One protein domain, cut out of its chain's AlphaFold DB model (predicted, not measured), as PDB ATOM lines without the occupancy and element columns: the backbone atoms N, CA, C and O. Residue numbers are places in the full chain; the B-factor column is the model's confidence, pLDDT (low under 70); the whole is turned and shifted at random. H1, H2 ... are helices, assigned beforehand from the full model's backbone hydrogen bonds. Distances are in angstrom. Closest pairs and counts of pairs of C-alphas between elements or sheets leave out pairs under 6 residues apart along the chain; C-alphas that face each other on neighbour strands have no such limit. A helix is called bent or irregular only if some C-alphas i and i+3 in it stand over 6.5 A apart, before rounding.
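What this domain is: This is residues 2 to 88 and 198 to 203 of the 203 residues of an uncharacterized protein of Acetobacterium woodii (strain ATCC 29683 / DSM 1030 / JCM 2381 / KCTC 1655 / WB1) (UniProt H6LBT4). Long helix H2 forms the middle; H1 folds back beside it as a narrow V, H3 crosses its other side steeply, and short H4 packs on residues 40 to 47. The 93 printed residues, all helix by class, hold H1 to H4 in chain order. The whole is loose, radius of gyration of the C-alphas 15.8 A, spanning 46 by 32 by 20 A.

How they stand to each other: Start at H2, residues 33 to 65, irregular, with a kink of 100 degrees near residue 59. It touches H3, residues 70 to 88, at 63 degrees, a steep tilt; closest C-alphas are Thr 52 and Phe 81, 5.1 A. H2 residues 40 to 47 alone touch H4, residues 198 to 201; closest C-alphas are Glu 47 and Leu 198, 7.0 A. H1, residues 2 to 27, is close to H2 but not clearly touching; closest C-alphas are Arg 27 and Phe 36, 7.6 A. Every O i to N i+4 pair is within hydrogen-bond range in H3, 18 of 22 in H1, 26 of 29 in H2.

Where its parts are: Find C-alpha 33 at (-35.379, -16.480, -42.840); H2 runs 40.1 A. H1 runs 38.6 A from C-alpha 2 at (-29.972, -46.840, -12.627), H3 26.7 A, H4 5.2 A.

The domain as a whole: Residues 89 to 197 are not printed; C-alphas 88 and 198 are 11.0 A apart. Look for pLDDT under 70 in 44 residues, among them 2 to 13.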
ATOM      1  N   GLU A   2     -28.648 -46.928 -11.980       39.06
ATOM      2  CA  GLU A   2     -29.972 -46.840 -12.627       39.06
ATOM      3  C   GLU A   2     -30.807 -45.606 -12.212       39.06
ATOM      4  O   GLU A   2     -31.521 -45.046 -13.036       39.06
ATOM      5  N   SER A   3     -30.681 -45.092 -10.979       42.56
ATOM      6  CA  SER A   3     -31.528 -43.980 -10.499       42.56
ATOM      7  C   SER A   3     -31.192 -42.593 -11.070       42.56
ATOM      8  O   SER A   3     -32.016 -41.683 -10.983       42.56
ATOM      9  N   GLN A   4     -30.005 -42.396 -11.658       44.66
ATOM     10  CA  GLN A   4     -29.616 -41.087 -12.199       44.66
ATOM     11  C   GLN A   4     -30.189 -40.839 -13.600       44.66
ATOM     12  O   GLN A   4     -30.562 -39.707 -13.903       44.66
ATOM     13  N   PHE A   5     -30.352 -41.880 -14.424       44.88
ATOM     14  CA  PHE A   5     -30.919 -41.752 -15.773       44.88
ATOM     15  C   PHE A   5     -32.408 -41.370 -15.749       44.88
ATOM     16  O   PHE A   5     -32.835 -40.501 -16.513       44.88
ATOM     17  N   TYR A   6     -33.179 -41.922 -14.803       48.72
ATOM     18  CA  TYR A   6     -34.591 -41.566 -14.607       48.72
ATOM     19  C   TYR A   6     -34.807 -40.118 -14.162       48.72
ATOM     20  O   TYR A   6     -35.845 -39.544 -14.474       48.72
ATOM     21  N   ASN A   7     -33.832 -39.505 -13.483       52.78
ATOM     22  CA  ASN A   7     -33.916 -38.105 -13.059       52.78
ATOM     23  C   ASN A   7     -33.535 -37.118 -14.172       52.78
ATOM     24  O   ASN A   7     -33.951 -35.963 -14.132       52.78
ATOM     25  N   ILE A   8     -32.779 -37.555 -15.182       58.16
ATOM     26  CA  ILE A   8     -32.341 -36.703 -16.298       58.16
ATOM     27  C   ILE A   8     -33.436 -36.586 -17.369       58.16
ATOM     28  O   ILE A   8     -33.633 -35.517 -17.940       58.16
ATOM     29  N   LEU A   9     -34.196 -37.654 -17.606       54.66
ATOM     30  CA  LEU A   9     -35.266 -37.705 -18.608       54.66
ATOM     31  C   LEU A   9     -36.365 -36.629 -18.417       54.66
ATOM     32  O   LEU A   9     -36.635 -35.892 -19.369       54.66
ATOM     33  N   PRO A  10     -36.951 -36.430 -17.215       57.97
ATOM     34  CA  PRO A  10     -37.907 -35.348 -16.979       57.97
ATOM     35  C   PRO A  10     -37.259 -33.960 -17.076       57.97
ATOM     36  O   PRO A  10     -37.904 -33.028 -17.549       57.97
ATOM     37  N   VAL A  11     -35.979 -33.813 -16.716       66.75
ATOM     38  CA  VAL A  11     -35.241 -32.547 -16.877       66.75
ATOM     39  C   VAL A  11     -35.054 -32.208 -18.356       66.75
ATOM     40  O   VAL A  11     -35.290 -31.067 -18.745       66.75
ATOM     41  N   ILE A  12     -34.715 -33.189 -19.199       67.81
ATOM     42  CA  ILE A  12     -34.617 -33.016 -20.655       67.81
ATOM     43  C   ILE A  12     -35.979 -32.634 -21.242       67.81
ATOM     44  O   ILE A  12     -36.052 -31.694 -22.030       67.81
ATOM     45  N   ILE A  13     -37.066 -33.296 -20.828       68.31
ATOM     46  CA  ILE A  13     -38.428 -32.975 -21.290       68.31
ATOM     47  C   ILE A  13     -38.819 -31.547 -20.893       68.31
ATOM     48  O   ILE A  13     -39.317 -30.795 -21.731       68.31
ATOM     49  N   ILE A  14     -38.557 -31.137 -19.649       70.94
ATOM     50  CA  ILE A  14     -38.814 -29.770 -19.174       70.94
ATOM     51  C   ILE A  14     -37.973 -28.761 -19.962       70.94
ATOM     52  O   ILE A  14     -38.485 -27.716 -20.361       70.94
ATOM     53  N   PHE A  15     -36.710 -29.075 -20.249       70.62
ATOM     54  CA  PHE A  15     -35.829 -28.205 -21.026       70.62
ATOM     55  C   PHE A  15     -36.315 -28.048 -22.472       70.62
ATOM     56  O   PHE A  15     -36.374 -26.933 -22.986       70.62
ATOM     57  N   ILE A  16     -36.752 -29.146 -23.094       71.56
ATOM     58  CA  ILE A  16     -37.419 -29.171 -24.402       71.56
ATOM     59  C   ILE A  16     -38.681 -28.299 -24.381       71.56
ATOM     60  O   ILE A  16     -38.893 -27.497 -25.291       71.56
ATOM     61  N   PHE A  17     -39.494 -28.395 -23.327       69.75
ATOM     62  CA  PHE A  17     -40.724 -27.615 -23.176       69.75
ATOM     63  C   PHE A  17     -40.448 -26.115 -23.006       69.75
ATOM     64  O   PHE A  17     -41.058 -25.283 -23.678       69.75
ATOM     65  N   ILE A  18     -39.488 -25.750 -22.153       70.69
ATOM     66  CA  ILE A  18     -39.054 -24.359 -21.946       70.69
ATOM     67  C   ILE A  18     -38.450 -23.789 -23.235       70.69
ATOM     68  O   ILE A  18     -38.679 -22.619 -23.566       70.69
ATOM     69  N   PHE A  19     -37.714 -24.608 -23.988       69.94
ATOM     70  CA  PHE A  19     -37.177 -24.236 -25.290       69.94
ATOM     71  C   PHE A  19     -38.305 -23.982 -26.300       69.94
ATOM     72  O   PHE A  19     -38.318 -22.916 -26.910       69.94
ATOM     73  N   LEU A  20     -39.300 -24.876 -26.397       68.81
ATOM     74  CA  LEU A  20     -40.493 -24.727 -27.250       68.81
ATOM     75  C   LEU A  20     -41.331 -23.481 -26.898       68.81
ATOM     76  O   LEU A  20     -41.788 -22.759 -27.787       68.81
ATOM     77  N   ILE A  21     -41.491 -23.156 -25.613       69.38
ATOM     78  CA  ILE A  21     -42.218 -21.950 -25.175       69.38
ATOM     79  C   ILE A  21     -41.460 -20.674 -25.572       69.38
ATOM     80  O   ILE A  21     -42.040 -19.747 -26.147       69.38
ATOM     81  N   ASN A  22     -40.147 -20.615 -25.318       65.69
ATOM     82  CA  ASN A  22     -39.317 -19.480 -25.742       65.69
ATOM     83  C   ASN A  22     -39.241 -19.353 -27.277       65.69
ATOM     84  O   ASN A  22     -39.189 -18.240 -27.810       65.69
ATOM     85  N   PHE A  23     -39.307 -20.481 -27.982       63.47
ATOM     86  CA  PHE A  23     -39.350 -20.632 -29.437       63.47
ATOM     87  C   PHE A  23     -40.588 -19.979 -30.069       63.47
ATOM     88  O   PHE A  23     -40.443 -19.151 -30.975       63.47
ATOM     89  N   PHE A  24     -41.794 -20.228 -29.542       64.19
ATOM     90  CA  PHE A  24     -43.010 -19.555 -30.028       64.19
ATOM     91  C   PHE A  24     -42.960 -18.045 -29.800       64.19
ATOM     92  O   PHE A  24     -43.431 -17.255 -30.624       64.19
ATOM     93  N   ARG A  25     -42.341 -17.629 -28.694       65.62
ATOM     94  CA  ARG A  25     -42.233 -16.223 -28.308       65.62
ATOM     95  C   ARG A  25     -41.262 -15.441 -29.201       65.62
ATOM     96  O   ARG A  25     -41.537 -14.286 -29.523       65.62
ATOM     97  N   ARG A  26     -40.151 -16.055 -29.633       63.50
ATOM     98  CA  ARG A  26     -39.158 -15.430 -30.530       63.50
ATOM     99  C   ARG A  26     -39.569 -15.440 -32.004       63.50
ATOM    100  O   ARG A  26     -39.287 -14.452 -32.682       63.50
ATOM    101  N   ARG A  27     -40.300 -16.462 -32.479       63.22
ATOM    102  CA  ARG A  27     -40.853 -16.513 -33.854       63.22
ATOM    103  C   ARG A  27     -41.699 -15.280 -34.190       63.22
ATOM    104  O   ARG A  27     -41.625 -14.780 -35.303       63.22
ATOM    105  N   LYS A  28     -42.455 -14.754 -33.217       62.06
ATOM    106  CA  LYS A  28     -43.246 -13.521 -33.383       62.06
ATOM    107  C   LYS A  28     -42.414 -12.232 -33.425       62.06
ATOM    108  O   LYS A  28     -42.927 -11.226 -33.895       62.06
ATOM    109  N   LYS A  29     -41.176 -12.229 -32.907       59.50
ATOM    110  CA  LYS A  29     -40.364 -11.008 -32.745       59.50
ATOM    111  C   LYS A  29     -39.279 -10.817 -33.810       59.50
ATOM    112  O   LYS A  29     -39.010  -9.671 -34.138       59.50
ATOM    113  N   ASN A  30     -38.679 -11.884 -34.351       57.53
ATOM    114  CA  ASN A  30     -37.563 -11.784 -35.308       57.53
ATOM    115  C   ASN A  30     -37.799 -12.637 -36.573       57.53
ATOM    116  O   ASN A  30     -37.558 -13.846 -36.535       57.53
ATOM    117  N   PRO A  31     -38.201 -12.037 -37.709       61.16
ATOM    118  CA  PRO A  31     -38.553 -12.751 -38.940       61.16
ATOM    119  C   PRO A  31     -37.335 -13.098 -39.819       61.16
ATOM    120  O   PRO A  31     -37.405 -13.048 -41.044       61.16
ATOM    121  N   SER A  32     -36.187 -13.438 -39.225       72.44
ATOM    122  CA  SER A  32     -35.027 -13.874 -40.016       72.44
ATOM    123  C   SER A  32     -35.319 -15.219 -40.695       72.44
ATOM    124  O   SER A  32     -35.630 -16.206 -40.024       72.44
ATOM    125  N   ILE A  33     -35.172 -15.269 -42.023       69.69
ATOM    126  CA  ILE A  33     -35.379 -16.480 -42.840       69.69
ATOM    127  C   ILE A  33     -34.422 -17.602 -42.410       69.69
ATOM    128  O   ILE A  33     -34.822 -18.761 -42.309       69.69
ATOM    129  N   THR A  34     -33.165 -17.269 -42.111       70.12
ATOM    130  CA  THR A  34     -32.151 -18.241 -41.675       70.12
ATOM    131  C   THR A  34     -32.488 -18.816 -40.304       70.12
ATOM    132  O   THR A  34     -32.425 -20.029 -40.108       70.12
ATOM    133  N   LEU A  35     -32.909 -17.952 -39.374       69.31
ATOM    134  CA  LEU A  35     -33.350 -18.372 -38.047       69.31
ATOM    135  C   LEU A  35     -34.557 -19.312 -38.160       69.31
ATOM    136  O   LEU A  35     -34.573 -20.351 -37.511       69.31
ATOM    137  N   PHE A  36     -35.516 -18.991 -39.033       68.88
ATOM    138  CA  PHE A  36     -36.692 -19.821 -39.299       68.88
ATOM    139  C   PHE A  36     -36.337 -21.212 -39.851       68.88
ATOM    140  O   PHE A  36     -36.902 -22.209 -39.408       68.88
ATOM    141  N   ARG A  37     -35.370 -21.309 -40.774       70.06
ATOM    142  CA  ARG A  37     -34.913 -22.604 -41.315       70.06
ATOM    143  C   ARG A  37     -34.253 -23.477 -40.251       70.06
ATOM    144  O   ARG A  37     -34.625 -24.639 -40.117       70.06
ATOM    145  N   LEU A  38     -33.315 -22.918 -39.484       70.50
ATOM    146  CA  LEU A  38     -32.643 -23.647 -38.401       70.50
ATOM    147  C   LEU A  38     -33.648 -24.141 -37.359       70.50
ATOM    148  O   LEU A  38     -33.611 -25.298 -36.958       70.50
ATOM    149  N   ILE A  39     -34.594 -23.282 -36.984       69.69
ATOM    150  CA  ILE A  39     -35.718 -23.598 -36.096       69.69
ATOM    151  C   ILE A  39     -36.493 -24.824 -36.585       69.69
ATOM    152  O   ILE A  39     -36.730 -25.741 -35.802       69.69
ATOM    153  N   ASN A  40     -36.864 -24.869 -37.864       71.31
ATOM    154  CA  ASN A  40     -37.620 -25.994 -38.412       71.31
ATOM    155  C   ASN A  40     -36.810 -27.298 -38.388       71.31
ATOM    156  O   ASN A  40     -37.351 -28.342 -38.037       71.31
ATOM    157  N   ILE A  41     -35.510 -27.230 -38.689       75.50
ATOM    158  CA  ILE A  41     -34.609 -28.388 -38.598       75.50
ATOM    159  C   ILE A  41     -34.553 -28.912 -37.157       75.50
ATOM    160  O   ILE A  41     -34.666 -30.115 -36.940       75.50
ATOM    161  N   PHE A  42     -34.435 -28.020 -36.167       74.62
ATOM    162  CA  PHE A  42     -34.403 -28.409 -34.755       74.62
ATOM    163  C   PHE A  42     -35.710 -29.047 -34.284       74.62
ATOM    164  O   PHE A  42     -35.663 -30.064 -33.597       74.62
ATOM    165  N   VAL A  43     -36.866 -28.486 -34.650       75.69
ATOM    166  CA  VAL A  43     -38.166 -29.087 -34.299       75.69
ATOM    167  C   VAL A  43     -38.298 -30.471 -34.911       75.69
ATOM    168  O   VAL A  43     -38.703 -31.392 -34.213       75.69
ATOM    169  N   TYR A  44     -37.907 -30.632 -36.175       77.25
ATOM    170  CA  TYR A  44     -37.953 -31.931 -36.834       77.25
ATOM    171  C   TYR A  44     -37.018 -32.953 -36.172       77.25
ATOM    172  O   TYR A  44     -37.429 -34.077 -35.901       77.25
ATOM    173  N   ALA A  45     -35.787 -32.557 -35.837       76.50
ATOM    174  CA  ALA A  45     -34.842 -33.421 -35.126       76.50
ATOM    175  C   ALA A  45     -35.362 -33.834 -33.737       76.50
ATOM    176  O   ALA A  45     -35.189 -34.977 -33.316       76.50
ATOM    177  N   LEU A  46     -36.032 -32.917 -33.038       79.94
ATOM    178  CA  LEU A  46     -36.638 -33.174 -31.736       79.94
ATOM    179  C   LEU A  46     -37.838 -34.116 -31.854       79.94
ATOM    180  O   LEU A  46     -37.958 -35.051 -31.067       79.94
ATOM    181  N   GLU A  47     -38.697 -33.903 -32.850       80.19
ATOM    182  CA  GLU A  47     -39.819 -34.787 -33.167       80.19
ATOM    183  C   GLU A  47     -39.333 -36.218 -33.409       80.19
ATOM    184  O   GLU A  47     -39.813 -37.152 -32.766       80.19
ATOM    185  N   LEU A  48     -38.307 -36.361 -34.254       81.19
ATOM    186  CA  LEU A  48     -37.662 -37.634 -34.546       81.19
ATOM    187  C   LEU A  48     -37.123 -38.300 -33.287       81.19
ATOM    188  O   LEU A  48     -37.389 -39.478 -33.059       81.19
ATOM    189  N   TYR A  49     -36.389 -37.558 -32.458       80.25
ATOM    190  CA  TYR A  49     -35.817 -38.091 -31.227       80.25
ATOM    191  C   TYR A  49     -36.901 -38.574 -30.255       80.25
ATOM    192  O   TYR A  49     -36.832 -39.704 -29.763       80.25
ATOM    193  N   CYS A  50     -37.920 -37.749 -30.002       81.19
ATOM    194  CA  CYS A  50     -39.012 -38.070 -29.086       81.19
ATOM    195  C   CYS A  50     -39.840 -39.261 -29.579       81.19
ATOM    196  O   CYS A  50     -40.119 -40.172 -28.803       81.19
ATOM    197  N   ALA A  51     -40.206 -39.281 -30.861       81.31
ATOM    198  CA  ALA A  51     -41.013 -40.355 -31.424       81.31
ATOM    199  C   ALA A  51     -40.248 -41.682 -31.484       81.31
ATOM    200  O   ALA A  51     -40.783 -42.715 -31.087       81.31
ATOM    201  N   THR A  52     -38.977 -41.646 -31.892       81.69
ATOM    202  CA  THR A  52     -38.114 -42.838 -31.926       81.69
ATOM    203  C   THR A  52     -37.903 -43.399 -30.522       81.69
ATOM    204  O   THR A  52     -38.054 -44.600 -30.311       81.69
ATOM    205  N   SER A  53     -37.642 -42.535 -29.535       78.75
ATOM    206  CA  SER A  53     -37.515 -42.944 -28.129       78.75
ATOM    207  C   SER A  53     -38.820 -43.536 -27.585       78.75
ATOM    208  O   SER A  53     -38.792 -44.545 -26.886       78.75
ATOM    209  N   GLY A  54     -39.969 -42.949 -27.938       78.94
ATOM    210  CA  GLY A  54     -41.288 -43.458 -27.555       78.94
ATOM    211  C   GLY A  54     -41.599 -44.832 -28.156       78.94
ATOM    212  O   GLY A  54     -42.051 -45.722 -27.444       78.94
ATOM    213  N   ILE A  55     -41.314 -45.037 -29.445       83.44
ATOM    214  CA  ILE A  55     -41.513 -46.331 -30.116       83.44
ATOM    215  C   ILE A  55     -40.579 -47.392 -29.536       83.44
ATOM    216  O   ILE A  55     -41.028 -48.498 -29.249       83.44
ATOM    217  N   ASN A  56     -39.311 -47.055 -29.292       79.62
ATOM    218  CA  ASN A  56     -38.375 -47.966 -28.634       79.62
ATOM    219  C   ASN A  56     -38.846 -48.381 -27.240       79.62
ATOM    220  O   ASN A  56     -38.795 -49.561 -26.899       79.62
ATOM    221  N   TYR A  57     -39.361 -47.431 -26.458       76.88
ATOM    222  CA  TYR A  57     -39.955 -47.728 -25.159       76.88
ATOM    223  C   TYR A  57     -41.150 -48.690 -25.272       76.88
ATOM    224  O   TYR A  57     -41.285 -49.593 -24.449       76.88
ATOM    225  N   LEU A  58     -41.993 -48.546 -26.301       80.00
ATOM    226  CA  LEU A  58     -43.150 -49.421 -26.528       80.00
ATOM    227  C   LEU A  58     -42.767 -50.827 -27.015       80.00
ATOM    228  O   LEU A  58     -43.385 -51.799 -26.591       80.00
ATOM    229  N   ILE A  59     -41.772 -50.943 -27.898       78.81
ATOM    230  CA  ILE A  59     -41.367 -52.226 -28.496       78.81
ATOM    231  C   ILE A  59     -40.508 -53.039 -27.526       78.81
ATOM    232  O   ILE A  59     -40.680 -54.252 -27.429       78.81
ATOM    233  N   ASN A  60     -39.586 -52.392 -26.808       70.38
ATOM    234  CA  ASN A  60     -38.558 -53.096 -26.044       70.38
ATOM    235  C   ASN A  60     -38.236 -52.399 -24.709       70.38
ATOM    236  O   ASN A  60     -37.083 -52.148 -24.366       70.38
ATOM    237  N   HIS A  61     -39.272 -52.117 -23.910       67.75
ATOM    238  CA  HIS A  61     -39.166 -51.449 -22.602       67.75
ATOM    239  C   HIS A  61     -38.049 -52.010 -21.699       67.75
ATOM    240  O   HIS A  61     -37.371 -51.259 -21.001       67.75
ATOM    241  N   LYS A  62     -37.879 -53.340 -21.654       61.25
ATOM    242  CA  LYS A  62     -36.932 -54.004 -20.737       61.25
ATOM    243  C   LYS A  62     -35.468 -53.831 -21.158       61.25
ATOM    244  O   LYS A  62     -34.619 -53.666 -20.292       61.25
ATOM    245  N   THR A  63     -35.182 -53.840 -22.455       61.62
ATOM    246  CA  THR A  63     -33.839 -53.612 -23.016       61.62
ATOM    247  C   THR A  63     -33.520 -52.128 -23.154       61.62
ATOM    248  O   THR A  63     -32.364 -51.758 -22.993       61.62
ATOM    249  N   PHE A  64     -34.526 -51.266 -23.353       61.47
ATOM    250  CA  PHE A  64     -34.332 -49.817 -23.457       61.47
ATOM    251  C   PHE A  64     -33.709 -49.198 -22.198       61.47
ATOM    252  O   PHE A  64     -32.913 -48.265 -22.280       61.47
ATOM    253  N   LEU A  65     -34.074 -49.727 -21.028       62.69
ATOM    254  CA  LEU A  65     -33.589 -49.248 -19.733       62.69
ATOM    255  C   LEU A  65     -32.234 -49.855 -19.346       62.69
ATOM    256  O   LEU A  65     -31.462 -49.198 -18.652       62.69
ATOM    257  N   ASN A  66     -31.932 -51.060 -19.842       61.12
ATOM    258  CA  ASN A  66     -30.755 -51.848 -19.477       61.12
ATOM    259  C   ASN A  66     -29.979 -52.278 -20.734       61.12
ATOM    260  O   ASN A  66     -29.965 -53.453 -21.105       61.12
ATOM    261  N   TYR A  67     -29.343 -51.320 -21.413       61.66
ATOM    262  CA  TYR A  67     -28.429 -51.638 -22.509       61.66
ATOM    263  C   TYR A  67     -27.037 -51.983 -21.982       61.66
ATOM    264  O   TYR A  67     -26.254 -51.099 -21.647       61.66
ATOM    265  N   ASP A  68     -26.698 -53.270 -22.019       61.06
ATOM    266  CA  ASP A  68     -25.328 -53.740 -21.769       61.06
ATOM    267  C   ASP A  68     -24.402 -53.536 -22.987       61.06
ATOM    268  O   ASP A  68     -23.179 -53.586 -22.864       61.06
ATOM    269  N   ASN A  69     -24.964 -53.292 -24.182       70.88
ATOM    270  CA  ASN A  69     -24.211 -53.132 -25.430       70.88
ATOM    271  C   ASN A  69     -24.753 -51.979 -26.293       70.88
ATOM    272  O   ASN A  69     -25.910 -51.992 -26.721       70.88
ATOM    273  N   ALA A  70     -23.879 -51.018 -26.611       71.50
ATOM    274  CA  ALA A  70     -24.190 -49.847 -27.432       71.50
ATOM    275  C   ALA A  70     -24.655 -50.202 -28.858       71.50
ATOM    276  O   ALA A  70     -25.444 -49.464 -29.444       71.50
ATOM    277  N   PHE A  71     -24.210 -51.335 -29.413       76.81
ATOM    278  CA  PHE A  71     -24.634 -51.772 -30.747       76.81
ATOM    279  C   PHE A  71     -26.132 -52.107 -30.803       76.81
ATOM    280  O   PHE A  71     -26.826 -51.699 -31.734       76.81
ATOM    281  N   ASN A  72     -26.649 -52.784 -29.773       71.19
ATOM    282  CA  ASN A  72     -28.067 -53.139 -29.695       71.19
ATOM    283  C   ASN A  72     -28.940 -51.886 -29.546       71.19
ATOM    284  O   ASN A  72     -29.991 -51.800 -30.174       71.19
ATOM    285  N   LEU A  73     -28.458 -50.881 -28.806       71.88
ATOM    286  CA  LEU A  73     -29.126 -49.583 -28.679       71.88
ATOM    287  C   LEU A  73     -29.275 -48.898 -30.035       71.88
ATOM    288  O   LEU A  73     -30.366 -48.453 -30.385       71.88
ATOM    289  N   VAL A  74     -28.196 -48.840 -30.818       76.38
ATOM    290  CA  VAL A  74     -28.219 -48.227 -32.155       76.38
ATOM    291  C   VAL A  74     -29.142 -48.996 -33.100       76.38
ATOM    292  O   VAL A  74     -29.924 -48.372 -33.815       76.38
ATOM    293  N   SER A  75     -29.093 -50.330 -33.087       79.75
ATOM    294  CA  SER A  75     -29.958 -51.176 -33.921       79.75
ATOM    295  C   SER A  75     -31.443 -50.944 -33.630       79.75
ATOM    296  O   SER A  75     -32.224 -50.710 -34.554       79.75
ATOM    297  N   ASP A  76     -31.830 -50.941 -32.352       79.25
ATOM    298  CA  ASP A  76     -33.213 -50.684 -31.939       79.25
ATOM    299  C   ASP A  76     -33.644 -49.259 -32.324       79.25
ATOM    300  O   ASP A  76     -34.725 -49.050 -32.871       79.25
ATOM    301  N   PHE A  77     -32.766 -48.267 -32.139       80.44
ATOM    302  CA  PHE A  77     -33.024 -46.880 -32.541       80.44
ATOM    303  C   PHE A  77     -33.237 -46.719 -34.050       80.44
ATOM    304  O   PHE A  77     -34.144 -45.996 -34.461       80.44
ATOM    305  N   ILE A  78     -32.461 -47.415 -34.886       84.88
ATOM    306  CA  ILE A  78     -32.654 -47.422 -36.345       84.88
ATOM    307  C   ILE A  78     -34.002 -48.056 -36.709       84.88
ATOM    308  O   ILE A  78     -34.714 -47.539 -37.574       84.88
ATOM    309  N   LEU A  79     -34.379 -49.150 -36.044       84.50
ATOM    310  CA  LEU A  79     -35.651 -49.828 -36.286       84.50
ATOM    311  C   LEU A  79     -36.844 -48.940 -35.910       84.50
ATOM    312  O   LEU A  79     -37.739 -48.738 -36.734       84.50
ATOM    313  N   ALA A  80     -36.835 -48.334 -34.722       83.88
ATOM    314  CA  ALA A  80     -37.880 -47.402 -34.298       83.88
ATOM    315  C   ALA A  80     -37.950 -46.149 -35.183       83.88
ATOM    316  O   ALA A  80     -39.048 -45.708 -35.530       83.88
ATOM    317  N   PHE A  81     -36.802 -45.617 -35.612       84.75
ATOM    318  CA  PHE A  81     -36.743 -44.508 -36.565       84.75
ATOM    319  C   PHE A  81     -37.400 -44.892 -37.894       84.75
ATOM    320  O   PHE A  81     -38.182 -44.121 -38.444       84.75
ATOM    321  N   THR A  82     -37.125 -46.098 -38.394       86.25
ATOM    322  CA  THR A  82     -37.686 -46.593 -39.658       86.25
ATOM    323  C   THR A  82     -39.201 -46.757 -39.564       86.25
ATOM    324  O   THR A  82     -39.918 -46.323 -40.464       86.25
ATOM    325  N   ILE A  83     -39.705 -47.316 -38.459       86.38
ATOM    326  CA  ILE A  83     -41.150 -47.448 -38.208       86.38
ATOM    327  C   ILE A  83     -41.814 -46.072 -38.172       86.38
ATOM    328  O   ILE A  83     -42.837 -45.854 -38.822       86.38
ATOM    329  N   TYR A  84     -41.220 -45.128 -37.441       84.44
ATOM    330  CA  TYR A  84     -41.733 -43.769 -37.354       84.44
ATOM    331  C   TYR A  84     -41.755 -43.071 -38.715       84.44
ATOM    332  O   TYR A  84     -42.777 -42.505 -39.093       84.44
ATOM    333  N   GLN A  85     -40.658 -43.147 -39.472       83.75
ATOM    334  CA  GLN A  85     -40.566 -42.551 -40.804       83.75
ATOM    335  C   GLN A  85     -41.576 -43.155 -41.771       83.75
ATOM    336  O   GLN A  85     -42.187 -42.419 -42.543       83.75
ATOM    337  N   PHE A  86     -41.794 -44.469 -41.713       85.06
ATOM    338  CA  PHE A  86     -42.834 -45.123 -42.498       85.06
ATOM    339  C   PHE A  86     -44.220 -44.572 -42.141       85.06
ATOM    340  O   PHE A  86     -44.954 -44.131 -43.025       85.06
ATOM    341  N   PHE A  87     -44.554 -44.523 -40.850       83.81
ATOM    342  CA  PHE A  87     -45.853 -44.032 -40.390       83.81
ATOM    343  C   PHE A  87     -46.083 -42.567 -40.772       83.81
ATOM    344  O   PHE A  87     -47.131 -42.223 -41.316       83.81
ATOM    345  N   ILE A  88     -45.085 -41.711 -40.553       82.31
ATOM    346  CA  ILE A  88     -45.133 -40.304 -40.950       82.31
ATOM    347  C   ILE A  88     -45.282 -40.153 -42.451       82.31
ATOM    348  O   ILE A  88     -46.113 -39.362 -42.887       82.31
ATOM    349  N   LEU A 198     -45.186 -31.976 -36.184       66.94
ATOM    350  CA  LEU A 198     -45.244 -30.867 -35.224       66.94
ATOM    351  C   LEU A 198     -45.259 -29.515 -35.937       66.94
ATOM    352  O   LEU A 198     -46.084 -28.659 -35.622       66.94
ATOM    353  N   LEU A 199     -44.403 -29.316 -36.941       65.94
ATOM    354  CA  LEU A 199     -44.405 -28.066 -37.706       65.94
ATOM    355  C   LEU A 199     -45.715 -27.835 -38.465       65.94
ATOM    356  O   LEU A 199     -46.055 -26.680 -38.717       65.94
ATOM    357  N   ARG A 200     -46.445 -28.900 -38.823       68.06
ATOM    358  CA  ARG A 200     -47.762 -28.813 -39.470       68.06
ATOM    359  C   ARG A 200     -48.872 -28.468 -38.484       68.06
ATOM    360  O   ARG A 200     -49.666 -27.583 -38.780       68.06
ATOM    361  N   LEU A 201     -48.903 -29.111 -37.315       66.88
ATOM    362  CA  LEU A 201     -49.908 -28.849 -36.276       66.88
ATOM    363  C   LEU A 201     -49.796 -27.437 -35.684       66.88
ATOM    364  O   LEU A 201     -50.799 -26.850 -35.291       66.88
ATOM    365  N   PHE A 202     -48.582 -26.882 -35.632       63.28
ATOM    366  CA  PHE A 202     -48.308 -25.560 -35.057       63.28
ATOM    367  C   PHE A 202     -48.133 -24.433 -36.094       63.28
ATOM    368  O   PHE A 202     -47.609 -23.358 -35.762       63.28
ATOM    369  N   LYS A 203     -48.501 -24.674 -37.358       59.31
ATOM    370  CA  LYS A 203     -48.462 -23.665 -38.426       59.31
ATOM    371  C   LYS A 203     -49.696 -22.776 -38.388       59.31
ATOM    372  O   LYS A 203     -49.480 -21.550 -38.513       59.31
TER     373      LYS A 203